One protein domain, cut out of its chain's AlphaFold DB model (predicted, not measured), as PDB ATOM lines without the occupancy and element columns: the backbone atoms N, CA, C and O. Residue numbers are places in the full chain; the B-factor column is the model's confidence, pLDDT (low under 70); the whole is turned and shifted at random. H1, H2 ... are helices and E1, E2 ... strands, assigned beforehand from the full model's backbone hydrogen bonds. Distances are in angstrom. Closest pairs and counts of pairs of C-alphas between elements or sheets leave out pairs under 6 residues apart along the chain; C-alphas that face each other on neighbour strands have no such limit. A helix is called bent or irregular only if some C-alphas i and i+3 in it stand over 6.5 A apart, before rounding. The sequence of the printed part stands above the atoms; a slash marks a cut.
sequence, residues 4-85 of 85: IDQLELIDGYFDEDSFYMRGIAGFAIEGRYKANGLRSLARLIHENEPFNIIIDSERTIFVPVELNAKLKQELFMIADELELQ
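Overview. This is residues 4 to 85 of the 85 residues of an uncharacterized protein of Anoxybacillus calidus (UniProt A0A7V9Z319). A twisted three-strand sheet, E1 to E3, has the long helix H2 packed along one face, and the shorter helix H1 runs back beside H2. A small two-strand hairpin, E4 and E5, lies at one end, near the first residues of E3 and H2. The sheet, in the order E1, E2, E3, is antiparallel and forms a meander, each strand the antiparallel neighbour of the one before; with H1 and H2 on one face it makes two layers. The printed part has 82 residues, in the order E1, E2, E3, H1, E4, E5, H2, and its class is mixed, helices and strands. It is compact, with a radius of gyration of the C-alphas of 12.1 A, and spans 33 by 26 by 22 A.

Arrangement. Start at E1, residues 10 to 15, an edge strand, and cross to the inner strand E2, residues 18 to 24; in this hairpin N 13 and O 20 are 3.0 A apart, within hydrogen-bond range. E2 forms the next hairpin with the edge strand E3, residues 27 to 33, where N 21 and O 31 are 2.8 A apart. The sheet is twisted, with C-alphas up to 4.1 A off its best plane. Next come H1, residues 35 to 44, and the hairpin of E4, residues 51 to 54, with E5, residues 60 to 63; look there for N 53 and O 61, 2.8 A apart. H2, residues 65 to 84, is on the three-strand sheet at a height of 9.0 A, over E2 and along the strands, at 17 degrees to E2 on the local plane. H1 and H2 touch at a shallow tilt of 20 degrees, opposite ways; their closest C-alphas, of Ala 35 and Ala 79, are 4.1 A apart. E4 is apart from E1, E2 and E3. Every O i to N i+4 pair is within hydrogen-bond range in H1, and 14 of 16 are in H2.

Along the chain. Find C-alpha 10 at (-12.738, 50.303, -35.519); from there E1 runs 15.5 A, E2 16.4 A and E3 17.1 A. H1 begins at C-alpha 35, (-11.629, 52.606, -21.177), and measures 14.6 A. E4 and E5 measure 9.8 A and 9.7 A. H2 runs 30.0 A to C-alpha 84 at (-7.472, 61.957, -21.084); it is irregular, with C-alphas 66 and 69 7.1 A apart.

Size, cuts and confidence. The two C-alphas farthest apart, of Glu 58 and Leu 84, are 36.6 A apart. The printed part has no cut and no long link; the link from H1 to E4 is short and the others are tight. The mean pLDDT of the printed part is 91.5, and no printed residue is under 70.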
ATOM      1  N   ILE A   4     -10.219  59.360 -33.700       92.38
ATOM      2  CA  ILE A   4     -11.153  58.774 -34.679       92.38
ATOM      3  C   ILE A   4     -10.572  58.784 -36.098       92.38
ATOM      4  O   ILE A   4     -10.697  57.796 -36.809       92.38
ATOM      5  N   ASP A   5      -9.879  59.857 -36.499       92.31
ATOM      6  CA  ASP A   5      -9.308  59.975 -37.853       92.31
ATOM      7  C   ASP A   5      -8.153  58.984 -38.103       92.31
ATOM      8  O   ASP A   5      -7.681  58.856 -39.231       92.31
ATOM      9  N   GLN A   6      -7.648  58.335 -37.047       93.50
ATOM     10  CA  GLN A   6      -6.539  57.376 -37.092       93.50
ATOM     11  C   GLN A   6      -7.010  55.917 -37.032       93.50
ATOM     12  O   GLN A   6      -6.181  55.013 -37.161       93.50
ATOM     13  N   LEU A   7      -8.305  55.681 -36.797       94.81
ATOM     14  CA  LEU A   7      -8.867  54.338 -36.746       94.81
ATOM     15  C   LEU A   7      -9.089  53.817 -38.169       94.81
ATOM     16  O   LEU A   7      -9.658  54.505 -39.016       94.81
ATOM     17  N   GLU A   8      -8.638  52.594 -38.431       95.31
ATOM     18  CA  GLU A   8      -8.801  51.920 -39.720       95.31
ATOM     19  C   GLU A   8      -9.721  50.701 -39.604       95.31
ATOM     20  O   GLU A   8     -10.437  50.374 -40.552       95.31
ATOM     21  N   LEU A   9      -9.702  50.016 -38.456       94.25
ATOM     22  CA  LEU A   9     -10.473  48.794 -38.232       94.25
ATOM     23  C   LEU A   9     -11.699  49.020 -37.355       94.25
ATOM     24  O   LEU A   9     -12.683  48.295 -37.514       94.25
ATOM     25  N   ILE A  10     -11.646  49.973 -36.430       95.44
ATOM     26  CA  ILE A  10     -12.738  50.303 -35.519       95.44
ATOM     27  C   ILE A  10     -13.445  51.563 -36.005       95.44
ATOM     28  O   ILE A  10     -12.820  52.595 -36.213       95.44
ATOM     29  N   ASP A  11     -14.767  51.492 -36.112       95.38
ATOM     30  CA  ASP A  11     -15.614  52.657 -36.363       95.38
ATOM     31  C   ASP A  11     -16.468  52.966 -35.130       95.38
ATOM     32  O   ASP A  11     -16.926  52.061 -34.419       95.38
ATOM     33  N   GLY A  12     -16.690  54.251 -34.866       95.25
ATOM     34  CA  GLY A  12     -17.427  54.701 -33.696       95.25
ATOM     35  C   GLY A  12     -17.233  56.174 -33.364       95.25
ATOM     36  O   GLY A  12     -16.688  56.952 -34.142       95.25
ATOM     37  N   TYR A  13     -17.721  56.565 -32.191       95.88
ATOM     38  CA  TYR A  13     -17.620  57.933 -31.690       95.88
ATOM     39  C   TYR A  13     -17.514  57.963 -30.165       95.88
ATOM     40  O   TYR A  13     -17.989  57.061 -29.474       95.88
ATOM     41  N   PHE A  14     -16.886  59.016 -29.647       95.44
ATOM     42  CA  PHE A  14     -16.827  59.294 -28.216       95.44
ATOM     43  C   PHE A  14     -18.113  59.993 -27.755       95.44
ATOM     44  O   PHE A  14     -18.622  60.875 -28.448       95.44
ATOM     45  N   ASP A  15     -18.617  59.597 -26.591       94.38
ATOM     46  CA  ASP A  15     -19.786  60.170 -25.922       94.38
ATOM     47  C   ASP A  15     -19.556  60.117 -24.408       94.38
ATOM     48  O   ASP A  15     -19.548  59.039 -23.804       94.38
ATOM     49  N   GLU A  16     -19.339  61.289 -23.810       91.25
ATOM     50  CA  GLU A  16     -18.971  61.444 -22.400       91.25
ATOM     51  C   GLU A  16     -17.782  60.537 -22.013       91.25
ATOM     52  O   GLU A  16     -16.710  60.627 -22.595       91.25
ATOM     53  N   ASP A  17     -17.970  59.632 -21.050       94.50
ATOM     54  CA  ASP A  17     -16.952  58.721 -20.516       94.50
ATOM     55  C   ASP A  17     -16.832  57.394 -21.295       94.50
ATOM     56  O   ASP A  17     -16.310  56.391 -20.782       94.50
ATOM     57  N   SER A  18     -17.408  57.337 -22.495       96.81
ATOM     58  CA  SER A  18     -17.619  56.100 -23.239       96.81
ATOM     59  C   SER A  18     -17.323  56.247 -24.729       96.81
ATOM     60  O   SER A  18     -17.491  57.302 -25.332       96.81
ATOM     61  N   PHE A  19     -16.937  55.139 -25.355       97.00
ATOM     62  CA  PHE A  19     -16.854  55.010 -26.804       97.00
ATOM     63  C   PHE A  19     -17.987  54.115 -27.307       97.00
ATOM     64  O   PHE A  19     -18.153  52.981 -26.840       97.00
ATOM     65  N   TYR A  20     -18.762  54.619 -28.261       96.44
ATOM     66  CA  TYR A  20     -19.783  53.859 -28.971       96.44
ATOM     67  C   TYR A  20     -19.188  53.287 -30.251       96.44
ATOM     68  O   TYR A  20     -19.001  54.002 -31.236       96.44
ATOM     69  N   MET A  21     -18.922  51.987 -30.230       94.56
ATOM     70  CA  MET A  21     -18.428  51.226 -31.369       94.56
ATOM     71  C   MET A  21     -19.593  50.847 -32.285       94.56
ATOM     72  O   MET A  21     -20.586  50.276 -31.825       94.56
ATOM     73  N   ARG A  22     -19.451  51.176 -33.569       94.25
ATOM     74  CA  ARG A  22     -20.409  50.885 -34.649       94.25
ATOM     75  C   ARG A  22     -19.890  49.859 -35.653       94.25
ATOM     76  O   ARG A  22     -20.663  49.261 -36.403       94.25
ATOM     77  N   GLY A  23     -18.581  49.647 -35.676       91.69
ATOM     78  CA  GLY A  23     -17.980  48.661 -36.549       91.69
ATOM     79  C   GLY A  23     -16.629  48.185 -36.059       91.69
ATOM     80  O   GLY A  23     -15.914  48.904 -35.361       91.69
ATOM     81  N   ILE A  24     -16.295  46.954 -36.431       90.62
ATOM     82  CA  ILE A  24     -14.993  46.340 -36.178       90.62
ATOM     83  C   ILE A  24     -14.615  45.457 -37.365       90.62
ATOM     84  O   ILE A  24     -15.415  44.638 -37.813       90.62
ATOM     85  N   ALA A  25     -13.407  45.637 -37.897       87.31
ATOM     86  CA  ALA A  25     -12.869  44.873 -39.025       87.31
ATOM     87  C   ALA A  25     -13.820  44.801 -40.246       87.31
ATOM     88  O   ALA A  25     -13.899  43.779 -40.923       87.31
ATOM     89  N   GLY A  26     -14.564  45.881 -40.520       85.69
ATOM     90  CA  GLY A  26     -15.520  45.958 -41.635       85.69
ATOM     91  C   GLY A  26     -16.900  45.347 -41.363       85.69
ATOM     92  O   GLY A  26     -17.749  45.342 -42.254       85.69
ATOM     93  N   PHE A  27     -17.158  44.867 -40.147       86.25
ATOM     94  CA  PHE A  27     -18.457  44.339 -39.741       86.25
ATOM     95  C   PHE A  27     -19.207  45.340 -38.869       86.25
ATOM     96  O   PHE A  27     -18.617  45.958 -37.986       86.25
ATOM     97  N   ALA A  28     -20.516  45.463 -39.091       87.38
ATOM     98  CA  ALA A  28     -21.386  46.316 -38.291       87.38
ATOM     99  C   ALA A  28     -21.670  45.672 -36.929       87.38
ATOM    100  O   ALA A  28     -22.159  44.539 -36.864       87.38
ATOM    101  N   ILE A  29     -21.378  46.407 -35.859       86.69
ATOM    102  CA  ILE A  29     -21.589  45.984 -34.471       86.69
ATOM    103  C   ILE A  29     -22.163  47.153 -33.680       86.69
ATOM    104  O   ILE A  29     -22.009  48.295 -34.088       86.69
ATOM    105  N   GLU A  30     -22.771  46.906 -32.528       87.56
ATOM    106  CA  GLU A  30     -23.178  47.992 -31.634       87.56
ATOM    107  C   GLU A  30     -22.735  47.674 -30.211       87.56
ATOM    108  O   GLU A  30     -23.109  46.650 -29.640       87.56
ATOM    109  N   GLY A  31     -21.920  48.555 -29.631       89.69
ATOM    110  CA  GLY A  31     -21.466  48.397 -28.256       89.69
ATOM    111  C   GLY A  31     -20.983  49.704 -27.644       89.69
ATOM    112  O   GLY A  31     -20.339  50.513 -28.308       89.69
ATOM    113  N   ARG A  32     -21.290  49.907 -26.360       95.12
ATOM    114  CA  ARG A  32     -20.789  51.032 -25.562       95.12
ATOM    115  C   ARG A  32     -19.712  50.523 -24.614       95.12
ATOM    116  O   ARG A  32     -19.974  49.631 -23.806       95.12
ATOM    117  N   TYR A  33     -18.524  51.114 -24.678       95.56
ATOM    118  CA  TYR A  33     -17.370  50.665 -23.906       95.56
ATOM    119  C   TYR A  33     -16.719  51.816 -23.148       95.56
ATOM    120  O   TYR A  33     -16.464  52.879 -23.704       95.56
ATOM    121  N   LYS A  34     -16.391  51.570 -21.878       97.25
ATOM    122  CA  LYS A  34     -15.471  52.417 -21.106       97.25
ATOM    123  C   LYS A  34     -14.024  51.995 -21.364       97.25
ATOM    124  O   LYS A  34     -13.783  50.850 -21.761       97.25
ATOM    125  N   ALA A  35     -13.067  52.857 -21.019       97.12
ATOM    126  CA  ALA A  35     -11.629  52.606 -21.177       97.12
ATOM    127  C   ALA A  35     -11.189  51.217 -20.670       97.12
ATOM    128  O   ALA A  35     -10.583  50.434 -21.400       97.12
ATOM    129  N   ASN A  36     -11.577  50.843 -19.445       96.94
ATOM    130  CA  ASN A  36     -11.229  49.538 -18.864       96.94
ATOM    131  C   ASN A  36     -11.798  48.342 -19.645       96.94
ATOM    132  O   ASN A  36     -11.154  47.292 -19.720       96.94
ATOM    133  N   GLY A  37     -12.983  48.495 -20.241       95.44
ATOM    134  CA  GLY A  37     -13.591  47.472 -21.089       95.44
ATOM    135  C   GLY A  37     -12.783  47.265 -22.369       95.44
ATOM    136  O   GLY A  37     -12.413  46.136 -22.683       95.44
ATOM    137  N   LEU A  38     -12.418  48.360 -23.040       95.94
ATOM    138  CA  LEU A  38     -11.586  48.330 -24.246       95.94
ATOM    139  C   LEU A  38     -10.207  47.716 -23.981       95.94
ATOM    140  O   LEU A  38      -9.767  46.849 -24.735       95.94
ATOM    141  N   ARG A  39      -9.552  48.068 -22.866       96.75
ATOM    142  CA  ARG A  39      -8.270  47.444 -22.485       96.75
ATOM    143  C   ARG A  39      -8.401  45.959 -22.195       96.75
ATOM    144  O   ARG A  39      -7.492  45.194 -22.507       96.75
ATOM    145  N   SER A  40      -9.507  45.551 -21.580       95.00
ATOM    146  CA  SER A  40      -9.775  44.136 -21.324       95.00
ATOM    147  C   SER A  40      -9.927  43.375 -22.640       95.00
ATOM    148  O   SER A  40      -9.273  42.352 -22.809       95.00
ATOM    149  N   LEU A  41     -10.681  43.917 -23.603       91.62
ATOM    150  CA  LEU A  41     -10.792  43.350 -24.951       91.62
ATOM    151  C   LEU A  41      -9.429  43.264 -25.648       91.62
ATOM    152  O   LEU A  41      -9.051  42.197 -26.119       91.62
ATOM    153  N   ALA A  42      -8.652  44.348 -25.640       94.00
ATOM    154  CA  ALA A  42      -7.337  44.394 -26.278       94.00
ATOM    155  C   ALA A  42      -6.368  43.340 -25.709       94.00
ATOM    156  O   ALA A  42      -5.567  42.756 -26.437       94.00
ATOM    157  N   ARG A  43      -6.445  43.068 -24.401       93.62
ATOM    158  CA  ARG A  43      -5.614  42.053 -23.730       93.62
ATOM    159  C   ARG A  43      -6.026  40.616 -24.049       93.62
ATOM    160  O   ARG A  43      -5.180  39.737 -23.929       93.62
ATOM    161  N   LEU A  44      -7.281  40.381 -24.435       90.62
ATOM    162  CA  LEU A  44      -7.768  39.058 -24.846       90.62
ATOM    163  C   LEU A  44      -7.345  38.692 -26.275       90.62
ATOM    164  O   LEU A  44      -7.363  37.518 -26.633       90.62
ATOM    165  N   ILE A  45      -6.953  39.675 -27.090       90.25
ATOM    166  CA  ILE A  45      -6.495  39.435 -28.459       90.25
ATOM    167  C   ILE A  45      -5.063  38.889 -28.429       90.25
ATOM    168  O   ILE A  45      -4.094  39.604 -28.137       90.25
ATOM    169  N   HIS A  46      -4.933  37.607 -28.769       88.06
ATOM    170  CA  HIS A  46      -3.657  36.953 -29.029       88.06
ATOM    171  C   HIS A  46      -3.192  37.277 -30.453       88.06
ATOM    172  O   HIS A  46      -3.853  36.941 -31.427       88.06
ATOM    173  N   GLU A  47      -2.033  37.916 -30.600       85.31
ATOM    174  CA  GLU A  47      -1.567  38.440 -31.896       85.31
ATOM    175  C   GLU A  47      -1.249  37.364 -32.944       85.31
ATOM    176  O   GLU A  47      -1.172  37.690 -34.120       85.31
ATOM    177  N   ASN A  48      -1.111  36.098 -32.542       89.62
ATOM    178  CA  ASN A  48      -0.687  35.001 -33.418       89.62
ATOM    179  C   ASN A  48      -1.803  34.001 -33.753       89.62
ATOM    180  O   ASN A  48      -1.547  33.026 -34.458       89.62
ATOM    181  N   GLU A  49      -3.015  34.199 -33.233       86.81
ATOM    182  CA  GLU A  49      -4.126  33.262 -33.415       86.81
ATOM    183  C   GLU A  49      -5.371  33.999 -33.916       86.81
ATOM    184  O   GLU A  49      -5.716  35.054 -33.379       86.81
ATOM    185  N   PRO A  50      -6.057  33.481 -34.949       89.56
ATOM    186  CA  PRO A  50      -7.311  34.072 -35.376       89.56
ATOM    187  C   PRO A  50      -8.360  33.840 -34.291       89.56
ATOM    188  O   PRO A  50      -8.311  32.848 -33.557       89.56
ATOM    189  N   PHE A  51      -9.340  34.729 -34.208       88.19
ATOM    190  CA  PHE A  51     -10.402  34.594 -33.220       88.19
ATOM    191  C   PHE A  51     -11.758  34.946 -33.807       88.19
ATOM    192  O   PHE A  51     -11.879  35.560 -34.865       88.19
ATOM    193  N   ASN A  52     -12.794  34.519 -33.093       86.38
ATOM    194  CA  ASN A  52     -14.169  34.791 -33.451       86.38
ATOM    195  C   ASN A  52     -14.778  35.778 -32.457       86.38
ATOM    196  O   ASN A  52     -14.683  35.575 -31.246       86.38
ATOM    197  N   ILE A  53     -15.441  36.813 -32.964       82.31
ATOM    198  CA  ILE A  53     -16.276  37.711 -32.164       82.31
ATOM    199  C   ILE A  53     -17.719  37.246 -32.308       82.31
ATOM    200  O   ILE A  53     -18.274  37.259 -33.403       82.31
ATOM    201  N   ILE A  54     -18.329  36.840 -31.200       82.44
ATOM    202  CA  ILE A  54     -19.751  36.494 -31.155       82.44
ATOM    203  C   ILE A  54     -20.513  37.769 -30.792       82.44
ATOM    204  O   ILE A  54     -20.339  38.291 -29.691       82.44
ATOM    205  N   ILE A  55     -21.324  38.282 -31.718       77.00
ATOM    206  CA  ILE A  55     -22.140  39.487 -31.495       77.00
ATOM    207  C   ILE A  55     -23.494  39.111 -30.906       77.00
ATOM    208  O   ILE A  55     -23.951  39.723 -29.943       77.00
ATOM    209  N   ASP A  56     -24.135  38.104 -31.491       76.81
ATOM    210  CA  ASP A  56     -25.413  37.560 -31.046       76.81
ATOM    211  C   ASP A  56     -25.470  36.049 -31.342       76.81
ATOM    212  O   ASP A  56     -24.479  35.448 -31.765       76.81
ATOM    213  N   SER A  57     -26.615  35.411 -31.089       77.19
ATOM    214  CA  SER A  57     -26.795  33.968 -31.297       77.19
ATOM    215  C   SER A  57     -26.649  33.519 -32.754       77.19
ATOM    216  O   SER A  57     -26.516  32.322 -32.997       77.19
ATOM    217  N   GLU A  58     -26.689  34.442 -33.714       77.69
ATOM    218  CA  GLU A  58     -26.694  34.152 -35.151       77.69
ATOM    219  C   GLU A  58     -25.477  34.746 -35.876       77.69
ATOM    220  O   GLU A  58     -25.127  34.298 -36.970       77.69
ATOM    221  N   ARG A  59     -24.794  35.728 -35.275       80.25
ATOM    222  CA  ARG A  59     -23.684  36.461 -35.889       80.25
ATOM    223  C   ARG A  59     -22.377  36.230 -35.152       80.25
ATOM    224  O   ARG A  59     -22.131  36.754 -34.066       80.25
ATOM    225  N   THR A  60     -21.511  35.470 -35.815       85.19
ATOM    226  CA  THR A  60     -20.106  35.288 -35.449       85.19
ATOM    227  C   THR A  60     -19.226  35.874 -36.546       85.19
ATOM    228  O   THR A  60     -19.390  35.540 -37.719       85.19
ATOM    229  N   ILE A  61     -18.293  36.739 -36.165       83.62
ATOM    230  CA  ILE A  61     -17.315  37.347 -37.065       83.62
ATOM    231  C   ILE A  61     -15.984  36.639 -36.900       83.62
ATOM    232  O   ILE A  61     -15.463  36.573 -35.790       83.62
ATOM    233  N   PHE A  62     -15.410  36.196 -38.011       88.06
ATOM    234  CA  PHE A  62     -14.036  35.720 -38.053       88.06
ATOM    235  C   PHE A  62     -13.071  36.897 -38.227       88.06
ATOM    236  O   PHE A  62     -13.167  37.636 -39.210       88.06
ATOM    237  N   VAL A  63     -12.135  37.050 -37.292       87.81
ATOM    238  CA  VAL A  63     -11.054  38.036 -37.365       87.81
ATOM    239  C   VAL A  63      -9.747  37.304 -37.685       87.81
ATOM    240  O   VAL A  63      -9.310  36.459 -36.893       87.81
ATOM    241  N   PRO A  64      -9.126  37.583 -38.845       90.62
ATOM    242  CA  PRO A  64      -7.895  36.928 -39.252       90.62
ATOM    243  C   PRO A  64      -6.680  37.552 -38.538       90.62
ATOM    244  O   PRO A  64      -6.711  38.715 -38.130       90.62
ATOM    245  N   VAL A  65      -5.607  36.767 -38.382       92.38
ATOM    246  CA  VAL A  65      -4.414  37.099 -37.570       92.38
ATOM    247  C   VAL A  65      -3.797  38.444 -37.955       92.38
ATOM    248  O   VAL A  65      -3.339  39.199 -37.099       92.38
ATOM    249  N   GLU A  66      -3.820  38.770 -39.244       93.06
ATOM    250  CA  GLU A  66      -3.223  39.968 -39.829       93.06
ATOM    251  C   GLU A  66      -3.819  41.263 -39.260       93.06
ATOM    252  O   GLU A  66      -3.150  42.295 -39.244       93.06
ATOM    253  N   LEU A  67      -5.061  41.213 -38.764       92.88
ATOM    254  CA  LEU A  67      -5.741  42.366 -38.178       92.88
ATOM    255  C   LEU A  67      -5.497  42.503 -36.671       92.88
ATOM    256  O   LEU A  67      -5.727  43.579 -36.122       92.88
ATOM    257  N   ASN A  68      -5.008  41.460 -35.992       92.81
ATOM    258  CA  ASN A  68      -4.962  41.408 -34.528       92.81
ATOM    259  C   ASN A  68      -4.102  42.521 -33.921       92.81
ATOM    260  O   ASN A  68      -4.535  43.186 -32.980       92.81
ATOM    261  N   ALA A  69      -2.900  42.743 -34.461       93.62
ATOM    262  CA  ALA A  69      -1.978  43.754 -33.944       93.62
ATOM    263  C   ALA A  69      -2.562  45.171 -34.067       93.62
ATOM    264  O   ALA A  69      -2.567  45.933 -33.097       93.62
ATOM    265  N   LYS A  70      -3.117  45.502 -35.240       95.19
ATOM    266  CA  LYS A  70      -3.739  46.806 -35.505       95.19
ATOM    267  C   LYS A  70      -5.003  46.999 -34.669       95.19
ATOM    268  O   LYS A  70      -5.166  48.041 -34.044       95.19
ATOM    269  N   LEU A  71      -5.853  45.977 -34.583       94.50
ATOM    270  CA  LEU A  71      -7.083  46.031 -33.798       94.50
ATOM    271  C   LEU A  71      -6.788  46.263 -32.312       94.50
ATOM    272  O   LEU A  71      -7.408  47.106 -31.668       94.50
ATOM    273  N   LYS A  72      -5.801  45.549 -31.771       95.69
ATOM    274  CA  LYS A  72      -5.342  45.727 -30.394       95.69
ATOM    275  C   LYS A  72      -4.792  47.132 -30.152       95.69
ATOM    276  O   LYS A  72      -5.110  47.731 -29.127       95.69
ATOM    277  N   GLN A  73      -4.004  47.661 -31.087       96.44
ATOM    278  CA  GLN A  73      -3.499  49.032 -31.027       96.44
ATOM    279  C   GLN A  73      -4.649  50.050 -30.995       96.44
ATOM    280  O   GLN A  73      -4.653  50.927 -30.137       96.44
ATOM    281  N   GLU A  74      -5.632  49.925 -31.887       97.19
ATOM    282  CA  GLU A  74      -6.786  50.832 -31.945       97.19
ATOM    283  C   GLU A  74      -7.626  50.789 -30.666       97.19
ATOM    284  O   GLU A  74      -7.976  51.841 -30.134       97.19
ATOM    285  N   LEU A  75      -7.864  49.602 -30.100       96.56
ATOM    286  CA  LEU A  75      -8.543  49.470 -28.808       96.56
ATOM    287  C   LEU A  75      -7.804  50.208 -27.680       96.56
ATOM    288  O   LEU A  75      -8.453  50.833 -26.841       96.56
ATOM    289  N   PHE A  76      -6.468  50.150 -27.653       97.56
ATOM    290  CA  PHE A  76      -5.678  50.907 -26.678       97.56
ATOM    291  C   PHE A  76      -5.725  52.412 -26.936       97.56
ATOM    292  O   PHE A  76      -5.942  53.151 -25.986       97.56
ATOM    293  N   MET A  77      -5.614  52.863 -28.190       97.00
ATOM    294  CA  MET A  77      -5.700  54.292 -28.523       97.00
ATOM    295  C   MET A  77      -7.029  54.904 -28.070       97.00
ATOM    296  O   MET A  77      -7.039  55.967 -27.458       97.00
ATOM    297  N   ILE A  78      -8.147  54.213 -28.312       97.19
ATOM    298  CA  ILE A  78      -9.469  54.670 -27.863       97.19
ATOM    299  C   ILE A  78      -9.548  54.677 -26.329       97.19
ATOM    300  O   ILE A  78     -10.095  55.608 -25.741       97.19
ATOM    301  N   ALA A  79      -9.017  53.645 -25.667       97.31
ATOM    302  CA  ALA A  79      -9.026  53.563 -24.210       97.31
ATOM    303  C   ALA A  79      -8.188  54.664 -23.549       97.31
ATOM    304  O   ALA A  79      -8.604  55.199 -22.526       97.31
ATOM    305  N   ASP A  80      -7.029  54.980 -24.123       96.56
ATOM    306  CA  ASP A  80      -6.147  56.035 -23.638       96.56
ATOM    307  C   ASP A  80      -6.803  57.409 -23.837       96.56
ATOM    308  O   ASP A  80      -6.812  58.210 -22.908       96.56
ATOM    309  N   GLU A  81      -7.447  57.651 -24.985       95.75
ATOM    310  CA  GLU A  81      -8.197  58.891 -25.234       95.75
ATOM    311  C   GLU A  81      -9.333  59.099 -24.223       95.75
ATOM    312  O   GLU A  81      -9.511  60.203 -23.719       95.75
ATOM    313  N   LEU A  82     -10.068  58.038 -23.866       96.00
ATOM    314  CA  LEU A  82     -11.138  58.106 -22.861       96.00
ATOM    315  C   LEU A  82     -10.650  58.479 -21.454       96.00
ATOM    316  O   LEU A  82     -11.449  58.949 -20.652       96.00
ATOM    317  N   GLU A  83      -9.383  58.233 -21.120       93.56
ATOM    318  CA  GLU A  83      -8.816  58.598 -19.812       93.56
ATOM    319  C   GLU A  83      -8.185  59.989 -19.783       93.56
ATOM    320  O   GLU A  83      -7.865  60.493 -18.707       93.56
ATOM    321  N   LEU A  84      -7.976  60.593 -20.954       89.88
ATOM    322  CA  LEU A  84      -7.472  61.957 -21.084       89.88
ATOM    323  C   LEU A  84      -8.588  63.013 -21.016       89.88
ATOM    324  O   LEU A  84      -8.273  64.198 -20.887       89.88
ATOM    325  N   GLN A  85      -9.854  62.593 -21.113       78.00
ATOM    326  CA  GLN A  85     -11.046  63.436 -20.954       78.00
ATOM    327  C   GLN A  85     -11.376  63.683 -19.479       78.00
ATOM    328  O   GLN A  85     -11.751  64.836 -19.163       78.00
TER     329      GLN A  85